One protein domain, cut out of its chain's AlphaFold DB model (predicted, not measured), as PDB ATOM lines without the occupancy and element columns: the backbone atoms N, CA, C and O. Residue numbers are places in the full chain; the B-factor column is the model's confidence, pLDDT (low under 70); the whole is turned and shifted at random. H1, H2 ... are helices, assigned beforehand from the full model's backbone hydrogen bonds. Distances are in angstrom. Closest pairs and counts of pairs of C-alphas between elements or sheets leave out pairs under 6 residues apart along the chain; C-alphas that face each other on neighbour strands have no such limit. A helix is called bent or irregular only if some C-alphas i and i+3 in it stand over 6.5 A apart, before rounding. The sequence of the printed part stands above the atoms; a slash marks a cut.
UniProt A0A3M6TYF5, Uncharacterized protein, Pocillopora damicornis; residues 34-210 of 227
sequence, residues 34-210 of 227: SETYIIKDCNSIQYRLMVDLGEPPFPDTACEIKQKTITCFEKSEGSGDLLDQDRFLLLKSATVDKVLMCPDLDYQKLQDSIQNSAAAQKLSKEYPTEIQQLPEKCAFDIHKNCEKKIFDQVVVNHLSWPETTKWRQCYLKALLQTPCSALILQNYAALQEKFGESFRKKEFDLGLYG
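AT A GLANCE: This is residues 34 to 210 of the 227 residues of an uncharacterized protein of Pocillopora damicornis (UniProt A0A3M6TYF5). One long helix, H3, runs through the core, with H1 and H2 beside it in an up-and-down bundle, each running against the one before. H4 and H5 pack on its first part, the bent H9 runs along another side, and H6, bearing short H7 and H8, meets its last residue. The printed part has 177 residues with nine named helices, H1 to H9 in chain order, and no named strand: all helix. It is compact, with a radius of gyration of the C-alphas of 15.2 A and spans of 42 by 37 by 29 A.

HOW THE PARTS SIT: H9, residues 183 to 205, was assigned as one helix by its hydrogen bonds but is bent: C-alphas 194 and 197 are 6.5 A apart, and arms H9a, 183 to 194, and H9b, 197 to 205, stand at a steep tilt of 41 degrees. Residues 184 to 188 of H9a alone touch the hub H3, residues 81 to 100; the closest C-alphas, Ile 184 and Val 96, are 6.9 A apart. H2, residues 60 to 75, forms hairpins with H3 (closest C-alphas Phe 73 and Arg 87, 7.1 A) and with H1, residues 35 to 51 (Cys 72 and Cys 42, 5.6 A). H4, residues 108 to 114, touches residues 84 to 91 of H3 alone, closest at the C-alphas of Ile 114 and Asp 84, 5.9 A. H5, residues 118 to 126, touches residues 81 to 88 of H3 alone, closest at the C-alphas of Ala 119 and Asp 81, 5.7 A. H6, residues 137 to 155, touches H3 at Leu 100 alone, 5.1 A from Phe 140 between C-alphas. H6 touches H8, residues 170 to 177, and H7, residues 163 to 167; the closest C-alphas are Cys 146 and Cys 170, 5.8 A, and Gln 153 and Thr 164, 6.6 A. Every O i to N i+4 pair is within hydrogen-bond range in H1, H2, H3, H5, H6, H8, H9a and H9b, but 2 of 3 are in H4 and 0 of 1 in H7, where 1 of 2 O i to N i+3 pairs is within range.

IN THESE COORDINATES: H1 begins at C-alpha 35 (28.752, 6.655, -31.359); H3 measures 28.5 A; H9b ends at C-alpha 205 (33.144, 20.157, -34.385). H7 is irregular, only just: C-alphas 164 and 167 are 6.7 A apart.

THE WHOLE: The printed part has no cut, and no link is long. Residues 131 to 134, 160 to 168 and 209 to 210 have pLDDT under 70.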
ATOM      1  N   SER A  34      26.211   3.641 -34.201       87.94
ATOM      2  CA  SER A  34      27.445   4.426 -34.188       87.94
ATOM      3  C   SER A  34      27.429   5.444 -33.050       87.94
ATOM      4  O   SER A  34      26.388   6.022 -32.731       87.94
ATOM      5  N   GLU A  35      28.598   5.697 -32.460       91.25
ATOM      6  CA  GLU A  35      28.752   6.655 -31.359       91.25
ATOM      7  C   GLU A  35      28.190   8.031 -31.719       91.25
ATOM      8  O   GLU A  35      27.428   8.626 -30.961       91.25
ATOM      9  N   THR A  36      28.530   8.519 -32.912       89.62
ATOM     10  CA  THR A  36      28.127   9.838 -33.396       89.62
ATOM     11  C   THR A  36      26.623   9.933 -33.616       89.62
ATOM     12  O   THR A  36      26.029  10.949 -33.264       89.62
ATOM     13  N   TYR A  37      25.983   8.887 -34.147       88.75
ATOM     14  CA  TYR A  37      24.531   8.872 -34.300       88.75
ATOM     15  C   TYR A  37      23.827   8.922 -32.945       88.75
ATOM     16  O   TYR A  37      22.944   9.753 -32.761       88.75
ATOM     17  N   ILE A  38      24.238   8.078 -31.994       91.31
ATOM     18  CA  ILE A  38      23.598   7.990 -30.674       91.31
ATOM     19  C   ILE A  38      23.716   9.314 -29.925       91.31
ATOM     20  O   ILE A  38      22.712   9.835 -29.440       91.31
ATOM     21  N   ILE A  39      24.927   9.880 -29.865       90.62
ATOM     22  CA  ILE A  39      25.166  11.175 -29.219       90.62
ATOM     23  C   ILE A  39      24.292  12.242 -29.877       90.62
ATOM     24  O   ILE A  39      23.590  12.982 -29.188       90.62
ATOM     25  N   LYS A  40      24.276  12.288 -31.215       87.50
ATOM     26  CA  LYS A  40      23.481  13.266 -31.959       87.50
ATOM     27  C   LYS A  40      21.988  13.130 -31.697       87.50
ATOM     28  O   LYS A  40      21.316  14.138 -31.478       87.50
ATOM     29  N   ASP A  41      21.463  11.912 -31.721       87.81
ATOM     30  CA  ASP A  41      20.042  11.656 -31.522       87.81
ATOM     31  C   ASP A  41      19.616  12.009 -30.091       87.81
ATOM     32  O   ASP A  41      18.727  12.844 -29.900       87.81
ATOM     33  N   CYS A  42      20.318  11.498 -29.077       90.12
ATOM     34  CA  CYS A  42      19.970  11.758 -27.681       90.12
ATOM     35  C   CYS A  42      20.159  13.228 -27.272       90.12
ATOM     36  O   CYS A  42      19.264  13.799 -26.641       90.12
ATOM     37  N   ASN A  43      21.241  13.895 -27.693       83.94
ATOM     38  CA  ASN A  43      21.425  15.326 -27.414       83.94
ATOM     39  C   ASN A  43      20.389  16.190 -28.154       83.94
ATOM     40  O   ASN A  43      19.962  17.231 -27.645       83.94
ATOM     41  N   SER A  44      19.911  15.756 -29.328       80.44
ATOM     42  CA  SER A  44      18.830  16.459 -30.031       80.44
ATOM     43  C   SER A  44      17.483  16.373 -29.308       80.44
ATOM     44  O   SER A  44      16.672  17.291 -29.425       80.44
ATOM     45  N   ILE A  45      17.221  15.296 -28.558       80.88
ATOM     46  CA  ILE A  45      16.020  15.185 -27.716       80.88
ATOM     47  C   ILE A  45      16.070  16.233 -26.609       80.88
ATOM     48  O   ILE A  45      15.095  16.959 -26.431       80.88
ATOM     49  N   GLN A  46      17.207  16.353 -25.917       78.06
ATOM     50  CA  GLN A  46      17.394  17.375 -24.888       78.06
ATOM     51  C   GLN A  46      17.099  18.773 -25.443       78.06
ATOM     52  O   GLN A  46      16.320  19.515 -24.853       78.06
ATOM     53  N   TYR A  47      17.682  19.107 -26.597       75.12
ATOM     54  CA  TYR A  47      17.505  20.417 -27.219       75.12
ATOM     55  C   TYR A  47      16.056  20.690 -27.637       75.12
ATOM     56  O   TYR A  47      15.515  21.733 -27.281       75.12
ATOM     57  N   ARG A  48      15.413  19.752 -28.347       77.06
ATOM     58  CA  ARG A  48      14.012  19.905 -28.784       77.06
ATOM     59  C   ARG A  48      13.089  20.133 -27.595       77.06
ATOM     60  O   ARG A  48      12.337  21.096 -27.576       77.06
ATOM     61  N   LEU A  49      13.230  19.307 -26.559       78.19
ATOM     62  CA  LEU A  49      12.437  19.459 -25.345       78.19
ATOM     63  C   LEU A  49      12.715  20.782 -24.627       78.19
ATOM     64  O   LEU A  49      11.811  21.324 -24.016       78.19
ATOM     65  N   MET A  50      13.938  21.303 -24.672       75.56
ATOM     66  CA  MET A  50      14.251  22.605 -24.085       75.56
ATOM     67  C   MET A  50      13.592  23.747 -24.874       75.56
ATOM     68  O   MET A  50      12.919  24.585 -24.280       75.56
ATOM     69  N   VAL A  51      13.740  23.770 -26.197       72.25
ATOM     70  CA  VAL A  51      13.250  24.868 -27.047       72.25
ATOM     71  C   VAL A  51      11.728  24.884 -27.178       72.25
ATOM     72  O   VAL A  51      11.125  25.953 -27.079       72.25
ATOM     73  N   ASP A  52      11.091  23.722 -27.340       72.94
ATOM     74  CA  ASP A  52       9.641  23.626 -27.572       72.94
ATOM     75  C   ASP A  52       8.805  24.096 -26.364       72.94
ATOM     76  O   ASP A  52       7.600  24.325 -26.484       72.94
ATOM     77  N   LEU A  53       9.426  24.236 -25.189       70.00
ATOM     78  CA  LEU A  53       8.740  24.534 -23.933       70.00
ATOM     79  C   LEU A  53       8.656  26.029 -23.576       70.00
ATOM     80  O   LEU A  53       7.942  26.370 -22.631       70.00
ATOM     81  N   GLY A  54       9.316  26.932 -24.309       71.50
ATOM     82  CA  GLY A  54       9.180  28.382 -24.102       71.50
ATOM     83  C   GLY A  54       9.831  28.892 -22.809       71.50
ATOM     84  O   GLY A  54      11.042  28.956 -22.739       71.50
ATOM     85  N   GLU A  55       9.067  29.280 -21.782       72.31
ATOM     86  CA  GLU A  55       9.595  29.662 -20.450       72.31
ATOM     87  C   GLU A  55       9.089  28.698 -19.362       72.31
ATOM     88  O   GLU A  55       8.274  29.071 -18.509       72.31
ATOM     89  N   PRO A  56       9.490  27.419 -19.387       76.50
ATOM     90  CA  PRO A  56       8.885  26.427 -18.516       76.50
ATOM     91  C   PRO A  56       9.398  26.513 -17.064       76.50
ATOM     92  O   PRO A  56      10.470  27.075 -16.800       76.50
ATOM     93  N   PRO A  57       8.658  25.932 -16.099       79.88
ATOM     94  CA  PRO A  57       9.036  25.933 -14.688       79.88
ATOM     95  C   PRO A  57      10.413  25.305 -14.424       79.88
ATOM     96  O   PRO A  57      10.700  24.178 -14.821       79.88
ATOM     97  N   PHE A  58      11.255  26.008 -13.665       84.56
ATOM     98  CA  PHE A  58      12.569  25.523 -13.241       84.56
ATOM     99  C   PHE A  58      12.599  25.317 -11.713       84.56
ATOM    100  O   PHE A  58      12.217  26.239 -10.983       84.56
ATOM    101  N   PRO A  59      13.090  24.174 -11.188       86.19
ATOM    102  CA  PRO A  59      13.902  23.161 -11.873       86.19
ATOM    103  C   PRO A  59      13.140  21.957 -12.445       86.19
ATOM    104  O   PRO A  59      13.755  21.167 -13.156       86.19
ATOM    105  N   ASP A  60      11.843  21.806 -12.170       86.94
ATOM    106  CA  ASP A  60      11.089  20.578 -12.474       86.94
ATOM    107  C   ASP A  60      11.195  20.160 -13.950       86.94
ATOM    108  O   ASP A  60      11.491  19.001 -14.250       86.94
ATOM    109  N   THR A  61      11.066  21.109 -14.882       86.81
ATOM    110  CA  THR A  61      11.233  20.827 -16.313       86.81
ATOM    111  C   THR A  61      12.661  20.412 -16.663       86.81
ATOM    112  O   THR A  61      12.857  19.506 -17.474       86.81
ATOM    113  N   ALA A  62      13.677  21.013 -16.041       86.81
ATOM    114  CA  ALA A  62      15.064  20.609 -16.261       86.81
ATOM    115  C   ALA A  62      15.313  19.174 -15.765       86.81
ATOM    116  O   ALA A  62      15.974  18.398 -16.459       86.81
ATOM    117  N   CYS A  63      14.730  18.792 -14.623       92.69
ATOM    118  CA  CYS A  63      14.795  17.428 -14.099       92.69
ATOM    119  C   CYS A  63      14.105  16.419 -15.038       92.69
ATOM    120  O   CYS A  63      14.671  15.366 -15.336       92.69
ATOM    121  N   GLU A  64      12.921  16.748 -15.568       92.62
ATOM    122  CA  GLU A  64      12.201  15.886 -16.517       92.62
ATOM    123  C   GLU A  64      12.991  15.677 -17.820       92.62
ATOM    124  O   GLU A  64      13.148  14.549 -18.299       92.62
ATOM    125  N   ILE A  65      13.536  16.759 -18.385       89.69
ATOM    126  CA  ILE A  65      14.363  16.703 -19.598       89.69
ATOM    127  C   ILE A  65      15.623  15.871 -19.351       89.69
ATOM    128  O   ILE A  65      16.005  15.058 -20.201       89.69
ATOM    129  N   LYS A  66      16.254  16.027 -18.180       93.38
ATOM    130  CA  LYS A  66      17.416  15.226 -17.786       93.38
ATOM    131  C   LYS A  66      17.073  13.738 -17.770       93.38
ATOM    132  O   LYS A  66      17.787  12.960 -18.400       93.38
ATOM    133  N   GLN A  67      15.959  13.353 -17.144       96.44
ATOM    134  CA  GLN A  67      15.522  11.955 -17.099       96.44
ATOM    135  C   GLN A  67      15.271  11.388 -18.501       96.44
ATOM    136  O   GLN A  67      15.730  10.291 -18.814       96.44
ATOM    137  N   LYS A  68      14.599  12.144 -19.379       94.81
ATOM    138  CA  LYS A  68      14.363  11.735 -20.777       94.81
ATOM    139  C   LYS A  68      15.669  11.531 -21.550       94.81
ATOM    140  O   LYS A  68      15.786  10.568 -22.306       94.81
ATOM    141  N   THR A  69      16.652  12.401 -21.327       93.00
ATOM    142  CA  THR A  69      17.980  12.305 -21.953       93.00
ATOM    143  C   THR A  69      18.730  11.066 -21.460       93.00
ATOM    144  O   THR A  69      19.211  10.284 -22.277       93.00
ATOM    145  N   ILE A  70      18.749  10.822 -20.143       96.38
ATOM    146  CA  ILE A  70      19.324   9.603 -19.543       96.38
ATOM    147  C   ILE A  70      18.693   8.355 -20.163       96.38
ATOM    148  O   ILE A  70      19.400   7.496 -20.681       96.38
ATOM    149  N   THR A  71      17.361   8.290 -20.203       96.56
ATOM    150  CA  THR A  71      16.637   7.146 -20.765       96.56
ATOM    151  C   THR A  71      16.932   6.916 -22.253       96.56
ATOM    152  O   THR A  71      16.899   5.768 -22.697       96.56
ATOM    153  N   CYS A  72      17.236   7.960 -23.034       95.06
ATOM    154  CA  CYS A  72      17.686   7.788 -24.418       95.06
ATOM    155  C   CYS A  72      19.014   7.022 -24.476       95.06
ATOM    156  O   CYS A  72      19.104   5.986 -25.138       95.06
ATOM    157  N   PHE A  73      20.014   7.467 -23.710       95.25
ATOM    158  CA  PHE A  73      21.316   6.802 -23.667       95.25
ATOM    159  C   PHE A  73      21.242   5.383 -23.099       95.25
ATOM    160  O   PHE A  73      21.925   4.499 -23.610       95.25
ATOM    161  N   GLU A  74      20.388   5.128 -22.107       94.75
ATOM    162  CA  GLU A  74      20.184   3.784 -21.543       94.75
ATOM    163  C   GLU A  74      19.586   2.788 -22.540       94.75
ATOM    164  O   GLU A  74      19.848   1.590 -22.452       94.75
ATOM    165  N   LYS A  75      18.757   3.270 -23.471       92.75
ATOM    166  CA  LYS A  75      18.136   2.442 -24.514       92.75
ATOM    167  C   LYS A  75      19.007   2.298 -25.757       92.75
ATOM    168  O   LYS A  75      18.745   1.420 -26.572       92.75
ATOM    169  N   SER A  76      19.997   3.171 -25.924       90.38
ATOM    170  CA  SER A  76      20.880   3.150 -27.085       90.38
ATOM    171  C   SER A  76      21.815   1.936 -27.065       90.38
ATOM    172  O   SER A  76      22.509   1.672 -26.081       90.38
ATOM    173  N   GLU A  77      21.867   1.210 -28.179       85.44
ATOM    174  CA  GLU A  77      22.808   0.109 -28.378       85.44
ATOM    175  C   GLU A  77      24.059   0.635 -29.082       85.44
ATOM    176  O   GLU A  77      24.005   0.998 -30.251       85.44
ATOM    177  N   GLY A  78      25.194   0.677 -28.389       85.56
ATOM    178  CA  GLY A  78      26.445   1.157 -28.968       85.56
ATOM    179  C   GLY A  78      27.564   1.241 -27.942       85.56
ATOM    180  O   GLY A  78      27.319   1.316 -26.732       85.56
ATOM    181  N   SER A  79      28.795   1.228 -28.443       84.56
ATOM    182  CA  SER A  79      30.018   1.281 -27.643       84.56
ATOM    183  C   SER A  79      31.089   2.100 -28.346       84.56
ATOM    184  O   SER A  79      31.213   2.024 -29.569       84.56
ATOM    185  N   GLY A  80      31.909   2.784 -27.558       91.44
ATOM    186  CA  GLY A  80      33.127   3.435 -28.015       91.44
ATOM    187  C   GLY A  80      33.514   4.594 -27.103       91.44
ATOM    188  O   GLY A  80      32.729   5.042 -26.264       91.44
ATOM    189  N   ASP A  81      34.752   5.059 -27.251       94.25
ATOM    190  CA  ASP A  81      35.347   6.030 -26.336       94.25
ATOM    191  C   ASP A  81      34.609   7.373 -26.313       94.25
ATOM    192  O   ASP A  81      34.536   8.001 -25.261       94.25
ATOM    193  N   LEU A  82      34.086   7.842 -27.450       93.88
ATOM    194  CA  LEU A  82      33.342   9.099 -27.532       93.88
ATOM    195  C   LEU A  82      31.978   8.964 -26.849       93.88
ATOM    196  O   LEU A  82      31.601   9.833 -26.066       93.88
ATOM    197  N   LEU A  83      31.261   7.871 -27.113       94.75
ATOM    198  CA  LEU A  83      29.956   7.611 -26.502       94.75
ATOM    199  C   LEU A  83      30.068   7.421 -24.988       94.75
ATOM    200  O   LEU A  83      29.275   7.977 -24.231       94.75
ATOM    201  N   ASP A  84      31.074   6.682 -24.530       95.75
ATOM    202  CA  ASP A  84      31.288   6.444 -23.104       95.75
ATOM    203  C   ASP A  84      31.728   7.717 -22.367       95.75
ATOM    204  O   ASP A  84      31.375   7.915 -21.203       95.75
ATOM    205  N   GLN A  85      32.463   8.605 -23.042       95.69
ATOM    206  CA  GLN A  85      32.810   9.935 -22.538       95.69
ATOM    207  C   GLN A  85      31.579  10.835 -22.365       95.69
ATOM    208  O   GLN A  85      31.461  11.495 -21.329       95.69
ATOM    209  N   ASP A  86      30.650  10.840 -23.326       94.44
ATOM    210  CA  ASP A  86      29.414  11.628 -23.208       94.44
ATOM    211  C   ASP A  86      28.489  11.061 -22.122       94.44
ATOM    212  O   ASP A  86      28.050  11.786 -21.226       94.44
ATOM    213  N   ARG A  87      28.301   9.733 -22.102       95.75
ATOM    214  CA  ARG A  87      27.572   9.029 -21.033       95.75
ATOM    215  C   ARG A  87      28.170   9.311 -19.655       95.75
ATOM    216  O   ARG A  87      27.426   9.513 -18.697       95.75
ATOM    217  N   PHE A  88      29.498   9.368 -19.538       96.00
ATOM    218  CA  PHE A  88      30.177   9.750 -18.300       96.00
ATOM    219  C   PHE A  88      29.855  11.190 -17.886       96.00
ATOM    220  O   PHE A  88      29.529  11.434 -16.721       96.00
ATOM    221  N   LEU A  89      29.927  12.146 -18.816       93.81
ATOM    222  CA  LEU A  89      29.614  13.546 -18.529       93.81
ATOM    223  C   LEU A  89      28.150  13.707 -18.089       93.81
ATOM    224  O   LEU A  89      27.873  14.393 -17.098       93.81
ATOM    225  N   LEU A  90      27.227  13.020 -18.769       95.06
ATOM    226  CA  LEU A  90      25.815  12.961 -18.401       95.06
ATOM    227  C   LEU A  90      25.617  12.337 -17.017       95.06
ATOM    228  O   LEU A  90      24.908  12.917 -16.200       95.06
ATOM    229  N   LEU A  91      26.272  11.211 -16.717       96.00
ATOM    230  CA  LEU A  91      26.198  10.556 -15.409       96.00
ATOM    231  C   LEU A  91      26.656  11.493 -14.286       96.00
ATOM    232  O   LEU A  91      26.005  11.581 -13.244       96.00
ATOM    233  N   LYS A  92      27.762  12.218 -14.485       94.44
ATOM    234  CA  LYS A  92      28.269  13.169 -13.487       94.44
ATOM    235  C   LYS A  92      27.303  14.328 -13.283       94.44
ATOM    236  O   LYS A  92      27.013  14.654 -12.137       94.44
ATOM    237  N   SER A  93      26.754  14.885 -14.364       93.62
ATOM    238  CA  SER A  93      25.683  15.884 -14.271       93.62
ATOM    239  C   SER A  93      24.480  15.341 -13.505       93.62
ATOM    240  O   SER A  93      24.057  15.968 -12.544       93.62
ATOM    241  N   ALA A  94      23.980  14.160 -13.870       95.19
ATOM    242  CA  ALA A  94      22.814  13.538 -13.251       95.19
ATOM    243  C   ALA A  94      23.036  13.230 -11.765       95.19
ATOM    244  O   ALA A  94      22.117  13.356 -10.964       95.19
ATOM    245  N   THR A  95      24.260  12.869 -11.380       94.69
ATOM    246  CA  THR A  95      24.606  12.623  -9.976       94.69
ATOM    247  C   THR A  95      24.538  13.908  -9.152       94.69
ATOM    248  O   THR A  95      23.987  13.911  -8.054       94.69
ATOM    249  N   VAL A  96      25.075  15.010  -9.682       93.75
ATOM    250  CA  VAL A  96      25.027  16.321  -9.021       93.75
ATOM    251  C   VAL A  96      23.596  16.842  -8.974       93.75
ATOM    252  O   VAL A  96      23.135  17.248  -7.908       93.75
ATOM    253  N   ASP A  97      22.868  16.741 -10.089       94.25
ATOM    254  CA  ASP A  97      21.449  17.075 -10.168       94.25
ATOM    255  C   ASP A  97      20.658  16.278  -9.134       94.25
ATOM    256  O   ASP A  97      19.912  16.875  -8.372       94.25
ATOM    257  N   LYS A  98      20.863  14.961  -9.011       94.69
ATOM    258  CA  LYS A  98      20.148  14.127  -8.034       94.69
ATOM    259  C   LYS A  98      20.380  14.566  -6.595       94.69
ATOM    260  O   LYS A  98      19.442  14.620  -5.808       94.69
ATOM    261  N   VAL A  99      21.626  14.873  -6.254       92.94
ATOM    262  CA  VAL A  99      21.995  15.263  -4.889       92.94
ATOM    263  C   VAL A  99      21.499  16.669  -4.551       92.94
ATOM    264  O   VAL A  99      21.110  16.915  -3.411       92.94
ATOM    265  N   LEU A 100      21.523  17.594  -5.513       92.44
ATOM    266  CA  LEU A 100      21.261  19.007  -5.251       92.44
ATOM    267  C   LEU A 100      19.831  19.433  -5.603       92.44
ATOM    268  O   LEU A 100      19.242  20.198  -4.854       92.44
ATOM    269  N   MET A 101      19.257  18.971  -6.712       92.88
ATOM    270  CA  MET A 101      18.087  19.610  -7.331       92.88
ATOM    271  C   MET A 101      16.948  18.654  -7.724       92.88
ATOM    272  O   MET A 101      15.786  19.035  -7.631       92.88
ATOM    273  N   CYS A 102      17.262  17.432  -8.147       94.81
ATOM    274  CA  CYS A 102      16.368  16.485  -8.810       94.81
ATOM    275  C   CYS A 102      16.424  15.098  -8.130       94.81
ATOM    276  O   CYS A 102      16.915  14.141  -8.736       94.81
ATOM    277  N   PRO A 103      15.951  14.949  -6.876       93.81
ATOM    278  CA  PRO A 103      16.167  13.745  -6.058       93.81
ATOM    279  C   PRO A 103      15.673  12.439  -6.703       93.81
ATOM    280  O   PRO A 103      16.227  11.364  -6.442       93.81
ATOM    281  N   ASP A 104      14.692  12.537  -7.596       95.75
ATOM    282  CA  ASP A 104      14.037  11.400  -8.241       95.75
ATOM    283  C   ASP A 104      14.747  10.892  -9.508       95.75
ATOM    284  O   ASP A 104      14.291   9.914 -10.095       95.75
ATOM    285  N   LEU A 105      15.868  11.497  -9.929       96.25
ATOM    286  CA  LEU A 105      16.611  11.019 -11.104       96.25
ATOM    287  C   LEU A 105      17.080   9.570 -10.928       96.25
ATOM    288  O   LEU A 105      17.733   9.241  -9.935       96.25
ATOM    289  N   ASP A 106      16.816   8.730 -11.922       97.31
ATOM    290  CA  ASP A 106      17.359   7.376 -12.028       97.31
ATOM    291  C   ASP A 106      18.331   7.302 -13.207       97.31
ATOM    292  O   ASP A 106      18.001   7.682 -14.332       97.31
ATOM    293  N   TYR A 107      19.545   6.841 -12.914       96.38
ATOM    294  CA  TYR A 107      20.658   6.711 -13.851       96.38
ATOM    295  C   TYR A 107      21.441   5.409 -13.643       96.38
ATOM    296  O   TYR A 107      22.577   5.293 -14.112       96.38
ATOM    297  N   GLN A 108      20.882   4.427 -12.920       96.12
ATOM    298  CA  GLN A 108      21.618   3.204 -12.589       96.12
ATOM    299  C   GLN A 108      22.052   2.449 -13.852       96.12
ATOM    300  O   GLN A 108      23.198   2.017 -13.948       96.12
ATOM    301  N   LYS A 109      21.184   2.352 -14.866       96.44
ATOM    302  CA  LYS A 109      21.533   1.650 -16.112       96.44
ATOM    303  C   LYS A 109      22.563   2.424 -16.925       96.44
ATOM    304  O   LYS A 109      23.440   1.810 -17.530       96.44
ATOM    305  N   LEU A 110      22.499   3.758 -16.917       95.88
ATOM    306  CA  LEU A 110      23.534   4.591 -17.529       95.88
ATOM    307  C   LEU A 110      24.895   4.327 -16.872       95.88
ATOM    308  O   LEU A 110      25.880   4.108 -17.577       95.88
ATOM    309  N   GLN A 111      24.943   4.283 -15.540       95.38
ATOM    310  CA  GLN A 111      26.152   3.942 -14.793       95.38
ATOM    311  C   GLN A 111      26.667   2.541 -15.149       95.38
ATOM    312  O   GLN A 111      27.851   2.382 -15.455       95.38
ATOM    313  N   ASP A 112      25.784   1.544 -15.171       94.88
ATOM    314  CA  ASP A 112      26.135   0.161 -15.502       94.88
ATOM    315  C   ASP A 112      26.680   0.032 -16.932       94.88
ATOM    316  O   ASP A 112      27.568  -0.789 -17.180       94.88
ATOM    317  N   SER A 113      26.193   0.860 -17.866       92.69
ATOM    318  CA  SER A 113      26.612   0.831 -19.273       92.69
ATOM    319  C   SER A 113      28.071   1.249 -19.489       92.69
ATOM    320  O   SER A 113      28.709   0.756 -20.416       92.69
ATOM    321  N   ILE A 114      28.624   2.100 -18.616       94.19
ATOM    322  CA  ILE A 114      29.996   2.622 -18.743       94.19
ATOM    323  C   ILE A 114      30.965   2.087 -17.684       94.19
ATOM    324  O   ILE A 114      32.153   2.410 -17.723       94.19
ATOM    325  N   GLN A 115      30.509   1.251 -16.747       91.81
ATOM    326  CA  GLN A 115      31.334   0.772 -15.626       91.81
ATOM    327  C   GLN A 115      32.614   0.035 -16.073       91.81
ATOM    328  O   GLN A 115      33.658   0.121 -15.423       91.81
ATOM    329  N   ASN A 116      32.546  -0.656 -17.216       91.06
ATOM    330  CA  ASN A 116      33.650  -1.432 -17.786       91.06
ATOM    331  C   ASN A 116      34.422  -0.671 -18.878       91.06
ATOM    332  O   ASN A 116      35.358  -1.221 -19.457       91.06
ATOM    333  N   SER A 117      34.052   0.578 -19.168       94.81
ATOM    334  CA  SER A 117      34.712   1.390 -20.187       94.81
ATOM    335  C   SER A 117      36.045   1.934 -19.677       94.81
ATOM    336  O   SER A 117      36.105   2.609 -18.648       94.81
ATOM    337  N   ALA A 118      37.127   1.701 -20.425       95.56
ATOM    338  CA  ALA A 118      38.445   2.241 -20.090       95.56
ATOM    339  C   ALA A 118      38.453   3.781 -20.100       95.56
ATOM    340  O   ALA A 118      39.064   4.403 -19.224       95.56
ATOM    341  N   ALA A 119      37.740   4.399 -21.050       94.25
ATOM    342  CA  ALA A 119      37.594   5.848 -21.137       94.25
ATOM    343  C   ALA A 119      36.867   6.412 -19.905       94.25
ATOM    344  O   ALA A 119      37.378   7.327 -19.251       94.25
ATOM    345  N   ALA A 120      35.731   5.815 -19.525       93.31
ATOM    346  CA  ALA A 120      34.973   6.248 -18.351       93.31
ATOM    347  C   ALA A 120      35.729   5.996 -17.036       93.31
ATOM    348  O   ALA A 120      35.691   6.826 -16.126       93.31
ATOM    349  N   GLN A 121      36.468   4.887 -16.921       94.31
ATOM    350  CA  GLN A 121      37.295   4.594 -15.747       94.31
ATOM    351  C   GLN A 121      38.448   5.588 -15.591       94.31
ATOM    352  O   GLN A 121      38.743   6.012 -14.471       94.31
ATOM    353  N   LYS A 122      39.096   5.986 -16.694       95.06
ATOM    354  CA  LYS A 122      40.131   7.028 -16.675       95.06
ATOM    355  C   LYS A 122      39.559   8.343 -16.146       95.06
ATOM    356  O   LYS A 122      40.120   8.908 -15.211       95.06
ATOM    357  N   LEU A 123      38.423   8.780 -16.687       94.25
ATOM    358  CA  LEU A 123      37.770  10.013 -16.245       94.25
ATOM    359  C   LEU A 123      37.247   9.921 -14.808       94.25
ATOM    360  O   LEU A 123      37.337  10.890 -14.065       94.25
ATOM    361  N   SER A 124      36.766   8.757 -14.370       91.44
ATOM    362  CA  SER A 124      36.316   8.550 -12.987       91.44
ATOM    363  C   SER A 124      37.443   8.707 -11.968       91.44
ATOM    364  O   SER A 124      37.195   9.190 -10.866       91.44
ATOM    365  N   LYS A 125      38.672   8.313 -12.330       91.25
ATOM    366  CA  LYS A 125      39.866   8.510 -11.492       91.25
ATOM    367  C   LYS A 125      40.281   9.979 -11.421       91.25
ATOM    368  O   LYS A 125      40.749  10.419 -10.380       91.25
ATOM    369  N   GLU A 126      40.133  10.713 -12.519       91.06
ATOM    370  CA  GLU A 126      40.488  12.135 -12.600       91.06
ATOM    371  C   GLU A 126      39.433  13.042 -11.946       91.06
ATOM    372  O   GLU A 126      39.777  14.042 -11.319       91.06
ATOM    373  N   TYR A 127      38.157  12.659 -12.043       89.06
ATOM    374  CA  TYR A 127      37.001  13.410 -11.552       89.06
ATOM    375  C   TYR A 127      36.123  12.521 -10.653       89.06
ATOM    376  O   TYR A 127      35.044  12.068 -11.070       89.06
ATOM    377  N   PRO A 128      36.564  12.222  -9.419       83.38
ATOM    378  CA  PRO A 128      35.808  11.386  -8.496       83.38
ATOM    379  C   PRO A 128      34.493  12.062  -8.082       83.38
ATOM    380  O   PRO A 128      34.425  13.279  -7.895       83.38
ATOM    381  N   THR A 129      33.432  11.265  -7.925       73.56
ATOM    382  CA  THR A 129      32.204  11.764  -7.292       73.56
ATOM    383  C   THR A 129      32.317  11.543  -5.793       73.56
ATOM    384  O   THR A 129      32.287  10.402  -5.336       73.56
ATOM    385  N   GLU A 130      32.407  12.619  -5.023       71.56
ATOM    386  CA  GLU A 130      32.398  12.547  -3.565       71.56
ATOM    387  C   GLU A 130      31.044  13.034  -3.044       71.56
ATOM    388  O   GLU A 130      30.747  14.224  -3.077       71.56
ATOM    389  N   ILE A 131      30.208  12.094  -2.588       66.56
ATOM    390  CA  ILE A 131      28.858  12.354  -2.041       66.56
ATOM    391  C   ILE A 131      28.841  12.138  -0.515       66.56
ATOM    392  O   ILE A 131      27.799  11.921   0.091       66.56
ATOM    393  N   GLN A 132      30.000  12.140   0.148       56.59
ATOM    394  CA  GLN A 132      30.084  11.744   1.562       56.59
ATOM    395  C   GLN A 132      29.407  12.729   2.535       56.59
ATOM    396  O   GLN A 132      29.318  12.434   3.725       56.59
ATOM    397  N   GLN A 133      28.916  13.880   2.067       61.50
ATOM    398  CA  GLN A 133      28.303  14.908   2.906       61.50
ATOM    399  C   GLN A 133      26.920  15.307   2.388       61.50
ATOM    400  O   GLN A 133      26.687  15.360   1.180       61.50
ATOM    401  N   LEU A 134      26.009  15.596   3.328       67.25
ATOM    402  CA  LEU A 134      24.719  16.216   3.027       67.25
ATOM    403  C   LEU A 134      24.949  17.483   2.192       67.25
ATOM    404  O   LEU A 134      25.887  18.231   2.484       67.25
ATOM    405  N   PRO A 135      24.110  17.738   1.176       70.56
ATOM    406  CA  PRO A 135      24.314  18.864   0.285       70.56
ATOM    407  C   PRO A 135      24.261  20.180   1.063       70.56
ATOM    408  O   PRO A 135      23.246  20.538   1.662       70.56
ATOM    409  N   GLU A 136      25.382  20.902   1.063       84.50
ATOM    410  CA  GLU A 136      25.443  22.242   1.631       84.50
ATOM    411  C   GLU A 136      24.492  23.166   0.861       84.50
ATOM    412  O   GLU A 136      24.419  23.114  -0.369       84.50
ATOM    413  N   LYS A 137      23.805  24.074   1.562       90.94
ATOM    414  CA  LYS A 137      22.903  25.039   0.916       90.94
ATOM    415  C   LYS A 137      23.609  25.857  -0.177       90.94
ATOM    416  O   LYS A 137      23.020  26.110  -1.222       90.94
ATOM    417  N   CYS A 138      24.882  26.208   0.028       93.00
ATOM    418  CA  CYS A 138      25.675  26.898  -0.991       93.00
ATOM    419  C   CYS A 138      25.818  26.079  -2.279       93.00
ATOM    420  O   CYS A 138      25.781  26.651  -3.366       93.00
ATOM    421  N   ALA A 139      25.938  24.752  -2.171       93.19
ATOM    422  CA  ALA A 139      26.084  23.876  -3.322       93.19
ATOM    423  C   ALA A 139      24.811  23.886  -4.163       93.19
ATOM    424  O   ALA A 139      24.875  24.077  -5.376       93.19
ATOM    425  N   PHE A 140      23.663  23.762  -3.493       93.38
ATOM    426  CA  PHE A 140      22.356  23.878  -4.125       93.38
ATOM    427  C   PHE A 140      22.172  25.226  -4.821       93.38
ATOM    428  O   PHE A 140      21.851  25.254  -6.006       93.38
ATOM    429  N   ASP A 141      22.400  26.333  -4.111       94.12
ATOM    430  CA  ASP A 141      22.152  27.676  -4.642       94.12
ATOM    431  C   ASP A 141      23.039  27.966  -5.866       94.12
ATOM    432  O   ASP A 141      22.558  28.486  -6.877       94.12
ATOM    433  N   ILE A 142      24.323  27.593  -5.818       94.19
ATOM    434  CA  ILE A 142      25.250  27.765  -6.947       94.19
ATOM    435  C   ILE A 142      24.834  26.886  -8.130       94.19
ATOM    436  O   ILE A 142      24.712  27.393  -9.247       94.19
ATOM    437  N   HIS A 143      24.588  25.596  -7.889       93.38
ATOM    438  CA  HIS A 143      24.201  24.641  -8.929       93.38
ATOM    439  C   HIS A 143      22.909  25.060  -9.623       93.38
ATOM    440  O   HIS A 143      22.884  25.232 -10.839       93.38
ATOM    441  N   LYS A 144      21.869  25.357  -8.839       93.06
ATOM    442  CA  LYS A 144      20.573  25.827  -9.333       93.06
ATOM    443  C   LYS A 144      20.715  27.069 -10.213       93.06
ATOM    444  O   LYS A 144      20.092  27.145 -11.268       93.06
ATOM    445  N   ASN A 145      21.521  28.045  -9.796       92.38
ATOM    446  CA  ASN A 145      21.720  29.275 -10.560       92.38
ATOM    447  C   ASN A 145      22.486  29.032 -11.866       92.38
ATOM    448  O   ASN A 145      22.157  29.639 -12.888       92.38
ATOM    449  N   CYS A 146      23.488  28.151 -11.848       91.00
ATOM    450  CA  CYS A 146      24.228  27.798 -13.052       91.00
ATOM    451  C   CYS A 146      23.376  27.003 -14.040       91.00
ATOM    452  O   CYS A 146      23.291  27.407 -15.200       91.00
ATOM    453  N   GLU A 147      22.666  25.972 -13.586       89.12
ATOM    454  CA  GLU A 147      21.734  25.207 -14.421       89.12
ATOM    455  C   GLU A 147      20.592  26.080 -14.951       89.12
ATOM    456  O   GLU A 147      20.252  25.989 -16.127       89.12
ATOM    457  N   LYS A 148      20.043  27.003 -14.148       88.69
ATOM    458  CA  LYS A 148      19.026  27.942 -14.642       88.69
ATOM    459  C   LYS A 148      19.574  28.837 -15.747       88.69
ATOM    460  O   LYS A 148      18.910  29.048 -16.752       88.69
ATOM    461  N   LYS A 149      20.784  29.367 -15.582       86.69
ATOM    462  CA  LYS A 149      21.396  30.224 -16.602       86.69
ATOM    463  C   LYS A 149      21.627  29.466 -17.911       86.69
ATOM    464  O   LYS A 149      21.422  30.032 -18.981       86.69
ATOM    465  N   ILE A 150      22.051  28.209 -17.812       81.25
ATOM    466  CA  ILE A 150      22.186  27.281 -18.939       81.25
ATOM    467  C   ILE A 150      20.839  27.110 -19.633       81.25
ATOM    468  O   ILE A 150      20.719  27.337 -20.838       81.25
ATOM    469  N   PHE A 151      19.833  26.758 -18.841       81.06
ATOM    470  CA  PHE A 151      18.474  26.536 -19.286       81.06
ATOM    471  C   PHE A 151      17.930  27.762 -20.023       81.06
ATOM    472  O   PHE A 151      17.608  27.669 -21.201       81.06
ATOM    473  N   ASP A 152      17.954  28.937 -19.394       81.19
ATOM    474  CA  ASP A 152      17.444  30.183 -19.969       81.19
ATOM    475  C   ASP A 152      18.169  30.564 -21.275       81.19
ATOM    476  O   ASP A 152      17.574  31.132 -22.188       81.19
ATOM    477  N   GLN A 153      19.460  30.264 -21.416       77.94
ATOM    478  CA  GLN A 153      20.182  30.565 -22.655       77.94
ATOM    479  C   GLN A 153      19.757  29.692 -23.836       77.94
ATOM    480  O   GLN A 153      19.654  30.198 -24.952       77.94
ATOM    481  N   VAL A 154      19.500  28.408 -23.595       75.00
ATOM    482  CA  VAL A 154      19.045  27.482 -24.641       75.00
ATOM    483  C   VAL A 154      17.568  27.710 -24.959       75.00
ATOM    484  O   VAL A 154      17.176  27.734 -26.121       75.00
ATOM    485  N   VAL A 155      16.765  27.883 -23.915       73.44
ATOM    486  CA  VAL A 155      15.302  27.825 -23.957       73.44
ATOM    487  C   VAL A 155      14.703  29.190 -24.299       73.44
ATOM    488  O   VAL A 155      13.913  29.293 -25.226       73.44
ATOM    489  N   VAL A 156      15.142  30.247 -23.606       72.81
ATOM    490  CA  VAL A 156      14.590  31.606 -23.761       72.81
ATOM    491  C   VAL A 156      15.337  32.398 -24.829       72.81
ATOM    492  O   VAL A 156      14.737  33.129 -25.608       72.81
ATOM    493  N   ASN A 157      16.665  32.273 -24.867       71.44
ATOM    494  CA  ASN A 157      17.494  33.069 -25.775       71.44
ATOM    495  C   ASN A 157      17.827  32.348 -27.088       71.44
ATOM    496  O   ASN A 157      18.475  32.948 -27.943       71.44
ATOM    497  N   HIS A 158      17.426  31.080 -27.232       73.06
ATOM    498  CA  HIS A 158      17.695  30.237 -28.402       73.06
ATOM    499  C   HIS A 158      19.162  30.250 -28.857       73.06
ATOM    500  O   HIS A 158      19.463  30.108 -30.042       73.06
ATOM    501  N   LEU A 159      20.093  30.433 -27.915       70.94
ATOM    502  CA  LEU A 159      21.508  30.500 -28.239       70.94
ATOM    503  C   LEU A 159      21.991  29.110 -28.643       70.94
ATOM    504  O   LEU A 159      21.886  28.145 -27.877       70.94
ATOM    505  N   SER A 160      22.562  29.017 -29.841       63.16
ATOM    506  CA  SER A 160      23.181  27.788 -30.310       63.16
ATOM    507  C   SER A 160      24.467  27.498 -29.543       63.16
ATOM    508  O   SER A 160      25.183  28.392 -29.086       63.16
ATOM    509  N   TRP A 161      24.820  26.222 -29.440       60.47
ATOM    510  CA  TRP A 161      26.189  25.841 -29.096       60.47
ATOM    511  C   TRP A 161      27.122  26.285 -30.239       60.47
ATOM    512  O   TRP A 161      26.731  26.131 -31.393       60.47
ATOM    513  N   PRO A 162      28.324  26.835 -29.982       57.56
ATOM    514  CA  PRO A 162      28.977  27.022 -28.696       57.56
ATOM    515  C   PRO A 162      28.762  28.421 -28.090       57.56
ATOM    516  O   PRO A 162      29.478  28.777 -27.165       57.56
ATOM    517  N   GLU A 163      27.838  29.266 -28.545       57.97
ATOM    518  CA  GLU A 163      27.651  30.603 -27.937       57.97
ATOM    519  C   GLU A 163      27.206  30.522 -26.471       57.97
ATOM    520  O   GLU A 163      27.580  31.351 -25.632       57.97
ATOM    521  N   THR A 164      26.511  29.438 -26.148       57.59
ATOM    522  CA  THR A 164      26.239  28.980 -24.790       57.59
ATOM    523  C   THR A 164      27.498  28.486 -24.057       57.59
ATOM    524  O   THR A 164      27.603  28.712 -22.869       57.59
ATOM    525  N   THR A 165      28.562  27.982 -24.695       52.50
ATOM    526  CA  THR A 165      29.809  27.505 -24.020       52.50
ATOM    527  C   THR A 165      30.611  28.547 -23.231       52.50
ATOM    528  O   THR A 165      31.620  28.205 -22.613       52.50
ATOM    529  N   LYS A 166      30.171  29.810 -23.134       52.31
ATOM    530  CA  LYS A 166      30.721  30.780 -22.160       52.31
ATOM    531  C   LYS A 166      30.550  30.335 -20.687       52.31
ATOM    532  O   LYS A 166      30.866  31.092 -19.772       52.31
ATOM    533  N   TRP A 167      30.061  29.117 -20.449       56.50
ATOM    534  CA  TRP A 167      29.846  28.445 -19.168       56.50
ATOM    535  C   TRP A 167      31.101  27.993 -18.428       56.50
ATOM    536  O   TRP A 167      30.947  27.645 -17.257       56.50
ATOM    537  N   ARG A 168      32.299  28.114 -19.029       53.38
ATOM    538  CA  ARG A 168      33.639  27.891 -18.418       53.38
ATOM    539  C   ARG A 168      33.945  28.667 -17.133       53.38
ATOM    540  O   ARG A 168      35.083  28.921 -16.756       53.38
ATOM    541  N   GLN A 169      32.945  29.304 -16.575       72.38
ATOM    542  CA  GLN A 169      33.126  30.186 -15.461       72.38
ATOM    543  C   GLN A 169      31.897  30.218 -14.589       72.38
ATOM    544  O   GLN A 169      31.989  30.879 -13.573       72.38
ATOM    545  N   CYS A 170      30.759  29.577 -14.903       87.38
ATOM    546  CA  CYS A 170      29.610  29.734 -14.009       87.38
ATOM    547  C   CYS A 170      29.947  29.196 -12.617       87.38
ATOM    548  O   CYS A 170      29.942  29.953 -11.646       87.38
ATOM    549  N   TYR A 171      30.355  27.930 -12.561       90.12
ATOM    550  CA  TYR A 171      30.712  27.275 -11.315       90.12
ATOM    551  C   TYR A 171      31.959  27.898 -10.682       90.12
ATOM    552  O   TYR A 171      31.907  28.308  -9.526       90.12
ATOM    553  N   LEU A 172      33.058  28.064 -11.432       87.19
ATOM    554  CA  LEU A 172      34.282  28.662 -10.879       87.19
ATOM    555  C   LEU A 172      34.083  30.105 -10.401       87.19
ATOM    556  O   LEU A 172      34.537  30.457  -9.315       87.19
ATOM    557  N   LYS A 173      33.383  30.953 -11.162       89.06
ATOM    558  CA  LYS A 173      33.104  32.340 -10.759       89.06
ATOM    559  C   LYS A 173      32.196  32.384  -9.539       89.06
ATOM    560  O   LYS A 173      32.448  33.190  -8.649       89.06
ATOM    561  N   ALA A 174      31.173  31.533  -9.488       91.56
ATOM    562  CA  ALA A 174      30.299  31.442  -8.327       91.56
ATOM    563  C   ALA A 174      31.080  31.002  -7.080       91.56
ATOM    564  O   ALA A 174      30.948  31.639  -6.041       91.56
ATOM    565  N   LEU A 175      31.969  30.009  -7.199       90.50
ATOM    566  CA  LEU A 175      32.841  29.552  -6.110       90.50
ATOM    567  C   LEU A 175      33.841  30.625  -5.642       90.50
ATOM    568  O   LEU A 175      34.141  30.700  -4.453       90.50
ATOM    569  N   LEU A 176      34.332  31.483  -6.546       89.19
ATOM    570  CA  LEU A 176      35.179  32.632  -6.189       89.19
ATOM    571  C   LEU A 176      34.407  33.727  -5.434       89.19
ATOM    572  O   LEU A 176      34.991  34.445  -4.628       89.19
ATOM    573  N   GLN A 177      33.113  33.882  -5.719       90.31
ATOM    574  CA  GLN A 177      32.256  34.905  -5.109       90.31
ATOM    575  C   GLN A 177      31.596  34.430  -3.813       90.31
ATOM    576  O   GLN A 177      31.344  35.226  -2.913       90.31
ATOM    577  N   THR A 178      31.277  33.143  -3.729       88.56
ATOM    578  CA  THR A 178      30.603  32.497  -2.604       88.56
ATOM    579  C   THR A 178      31.377  31.227  -2.266       88.56
ATOM    580  O   THR A 178      31.165  30.196  -2.909       88.56
ATOM    581  N   PRO A 179      32.294  31.285  -1.281       84.81
ATOM    582  CA  PRO A 179      33.046  30.113  -0.859       84.81
ATOM    583  C   PRO A 179      32.095  28.986  -0.442       84.81
ATOM    584  O   PRO A 179      31.247  29.175   0.429       84.81
ATOM    585  N   CYS A 180      32.236  27.821  -1.070       89.38
ATOM    586  CA  CYS A 180      31.448  26.627  -0.782       89.38
ATOM    587  C   CYS A 180      32.398  25.433  -0.668       89.38
ATOM    588  O   CYS A 180      33.154  25.152  -1.605       89.38
ATOM    589  N   SER A 181      32.402  24.754   0.483       88.88
ATOM    590  CA  SER A 181      33.296  23.617   0.757       88.88
ATOM    591  C   SER A 181      32.805  22.296   0.171       88.88
ATOM    592  O   SER A 181      33.540  21.312   0.204       88.88
ATOM    593  N   ALA A 182      31.599  22.282  -0.396       89.88
ATOM    594  CA  ALA A 182      30.971  21.076  -0.899       89.88
ATOM    595  C   ALA A 182      31.801  20.444  -2.025       89.88
ATOM    596  O   ALA A 182      31.828  20.936  -3.158       89.88
ATOM    597  N   LEU A 183      32.440  19.313  -1.718       89.06
ATOM    598  CA  LEU A 183      33.340  18.609  -2.636       89.06
ATOM    599  C   LEU A 183      32.630  18.166  -3.917       89.06
ATOM    600  O   LEU A 183      33.208  18.250  -4.997       89.06
ATOM    601  N   ILE A 184      31.347  17.796  -3.828       89.62
ATOM    602  CA  ILE A 184      30.526  17.477  -5.000       89.62
ATOM    603  C   ILE A 184      30.484  18.634  -6.009       89.62
ATOM    604  O   ILE A 184      30.643  18.407  -7.208       89.62
ATOM    605  N   LEU A 185      30.345  19.875  -5.532       90.25
ATOM    606  CA  LEU A 185      30.304  21.059  -6.385       90.25
ATOM    607  C   LEU A 185      31.697  21.403  -6.918       90.25
ATOM    608  O   LEU A 185      31.835  21.722  -8.094       90.25
ATOM    609  N   GLN A 186      32.732  21.325  -6.077       89.19
ATOM    610  CA  GLN A 186      34.110  21.618  -6.486       89.19
ATOM    611  C   GLN A 186      34.611  20.638  -7.556       89.19
ATOM    612  O   GLN A 186      35.176  21.060  -8.568       89.19
ATOM    613  N   ASN A 187      34.349  19.340  -7.379       89.75
ATOM    614  CA  ASN A 187      34.720  18.307  -8.343       89.75
ATOM    615  C   ASN A 187      33.927  18.454  -9.644       89.75
ATOM    616  O   ASN A 187      34.497  18.320 -10.728       89.75
ATOM    617  N   TYR A 188      32.632  18.776  -9.555       91.25
ATOM    618  CA  TYR A 188      31.814  19.026 -10.737       91.25
ATOM    619  C   TYR A 188      32.253  20.278 -11.499       91.25
ATOM    620  O   TYR A 188      32.368  20.237 -12.722       91.25
ATOM    621  N   ALA A 189      32.587  21.357 -10.787       90.69
ATOM    622  CA  ALA A 189      33.176  22.548 -11.383       90.69
ATOM    623  C   ALA A 189      34.465  22.186 -12.131       90.69
ATOM    624  O   ALA A 189      34.594  22.478 -13.311       90.69
ATOM    625  N   ALA A 190      35.395  21.467 -11.496       88.75
ATOM    626  CA  ALA A 190      36.636  21.056 -12.150       88.75
ATOM    627  C   ALA A 190      36.401  20.180 -13.397       88.75
ATOM    628  O   ALA A 190      37.094  20.358 -14.401       88.75
ATOM    629  N   LEU A 191      35.426  19.265 -13.345       91.25
ATOM    630  CA  LEU A 191      35.029  18.426 -14.476       91.25
ATOM    631  C   LEU A 191      34.525  19.260 -15.654       91.25
ATOM    632  O   LEU A 191      34.991  19.062 -16.776       91.25
ATOM    633  N   GLN A 192      33.583  20.175 -15.407       87.94
ATOM    634  CA  GLN A 192      32.986  21.013 -16.449       87.94
ATOM    635  C   GLN A 192      34.043  21.845 -17.178       87.94
ATOM    636  O   GLN A 192      34.025  21.952 -18.400       87.94
ATOM    637  N   GLU A 193      35.007  22.368 -16.429       83.56
ATOM    638  CA  GLU A 193      36.012  23.309 -16.923       83.56
ATOM    639  C   GLU A 193      37.136  22.644 -17.707       83.56
ATOM    640  O   GLU A 193      37.607  23.168 -18.713       83.56
ATOM    641  N   LYS A 194      37.603  21.485 -17.241       85.81
ATOM    642  CA  LYS A 194      38.760  20.816 -17.845       85.81
ATOM    643  C   LYS A 194      38.348  19.853 -18.947       85.81
ATOM    644  O   LYS A 194      38.964  19.818 -20.014       85.81
ATOM    645  N   PHE A 195      37.308  19.067 -18.689       89.19
ATOM    646  CA  PHE A 195      36.868  18.017 -19.595       89.19
ATOM    647  C   PHE A 195      35.577  18.386 -20.320       89.19
ATOM    648  O   PHE A 195      35.544  18.321 -21.544       89.19
ATOM    649  N   GLY A 196      34.540  18.803 -19.587       87.12
ATOM    650  CA  GLY A 196      33.220  19.088 -20.150       87.12
ATOM    651  C   GLY A 196      33.295  20.058 -21.324       87.12
ATOM    652  O   GLY A 196      32.790  19.764 -22.401       87.12
ATOM    653  N   GLU A 197      34.012  21.167 -21.171       81.00
ATOM    654  CA  GLU A 197      34.139  22.165 -22.229       81.00
ATOM    655  C   GLU A 197      34.844  21.634 -23.489       81.00
ATOM    656  O   GLU A 197      34.332  21.774 -24.603       81.00
ATOM    657  N   SER A 198      36.009  20.999 -23.325       84.81
ATOM    658  CA  SER A 198      36.779  20.472 -24.457       84.81
ATOM    659  C   SER A 198      36.027  19.351 -25.174       84.81
ATOM    660  O   SER A 198      36.020  19.294 -26.408       84.81
ATOM    661  N   PHE A 199      35.324  18.512 -24.416       87.62
ATOM    662  CA  PHE A 199      34.477  17.458 -24.949       87.62
ATOM    663  C   PHE A 199      33.294  18.026 -25.735       87.62
ATOM    664  O   PHE A 199      33.074  17.661 -26.889       87.62
ATOM    665  N   ARG A 200      32.587  19.004 -25.171       82.25
ATOM    666  CA  ARG A 200      31.461  19.655 -25.842       82.25
ATOM    667  C   ARG A 200      31.884  20.436 -27.092       82.25
ATOM    668  O   ARG A 200      31.118  20.529 -28.052       82.25
ATOM    669  N   LYS A 201      33.100  20.998 -27.121       80.75
ATOM    670  CA  LYS A 201      33.675  21.593 -28.340       80.75
ATOM    671  C   LYS A 201      33.936  20.533 -29.409       80.75
ATOM    672  O   LYS A 201      33.617  20.759 -30.571       80.75
ATOM    673  N   LYS A 202      34.463  19.371 -29.016       85.75
ATOM    674  CA  LYS A 202      34.669  18.232 -29.919       85.75
ATOM    675  C   LYS A 202      33.349  17.742 -30.520       85.75
ATOM    676  O   LYS A 202      33.281  17.524 -31.720       85.75
ATOM    677  N   GLU A 203      32.298  17.605 -29.717       83.62
ATOM    678  CA  GLU A 203      30.962  17.239 -30.208       83.62
ATOM    679  C   GLU A 203      30.400  18.248 -31.217       83.62
ATOM    680  O   GLU A 203      29.809  17.853 -32.222       83.62
ATOM    681  N   PHE A 204      30.608  19.545 -30.976       79.00
ATOM    682  CA  PHE A 204      30.235  20.599 -31.918       79.00
ATOM    683  C   PHE A 204      30.983  20.479 -33.245       79.00
ATOM    684  O   PHE A 204      30.356  20.485 -34.301       79.00
ATOM    685  N   ASP A 205      32.303  20.300 -33.191       82.06
ATOM    686  CA  ASP A 205      33.144  20.157 -34.385       82.06
ATOM    687  C   ASP A 205      32.797  18.902 -35.199       82.06
ATOM    688  O   ASP A 205      33.006  18.861 -36.409       82.06
ATOM    689  N   LEU A 206      32.227  17.893 -34.539       84.44
ATOM    690  CA  LEU A 206      31.712  16.671 -35.153       84.44
ATOM    691  C   LEU A 206      30.248  16.785 -35.623       84.44
ATOM    692  O   LEU A 206      29.713  15.823 -36.174       84.44
ATOM    693  N   GLY A 207      29.578  17.925 -35.414       78.94
ATOM    694  CA  GLY A 207      28.181  18.132 -35.810       78.94
ATOM    695  C   GLY A 207      27.177  17.270 -35.031       78.94
ATOM    696  O   GLY A 207      26.160  16.843 -35.589       78.94
ATOM    697  N   LEU A 208      27.480  16.973 -33.761       78.94
ATOM    698  CA  LEU A 208      26.678  16.094 -32.896       78.94
ATOM    699  C   LEU A 208      25.621  16.841 -32.077       78.94
ATOM    700  O   LEU A 208      24.829  16.225 -31.377       78.94
ATOM    701  N   TYR A 209      25.562  18.163 -32.187       67.25
ATOM    702  CA  TYR A 209      24.390  18.926 -31.777       67.25
ATOM    703  C   TYR A 209      23.451  19.019 -32.979       67.25
ATOM    704  O   TYR A 209      23.904  19.278 -34.090       67.25
ATOM    705  N   GLY A 210      22.171  18.686 -32.776       56.16
ATOM    706  CA  GLY A 210      21.212  18.361 -33.839       56.16
ATOM    707  C   GLY A 210      21.093  19.372 -34.991       56.16
ATOM    708  O   GLY A 210      21.517  20.518 -34.905       56.16
TER     709      GLY A 210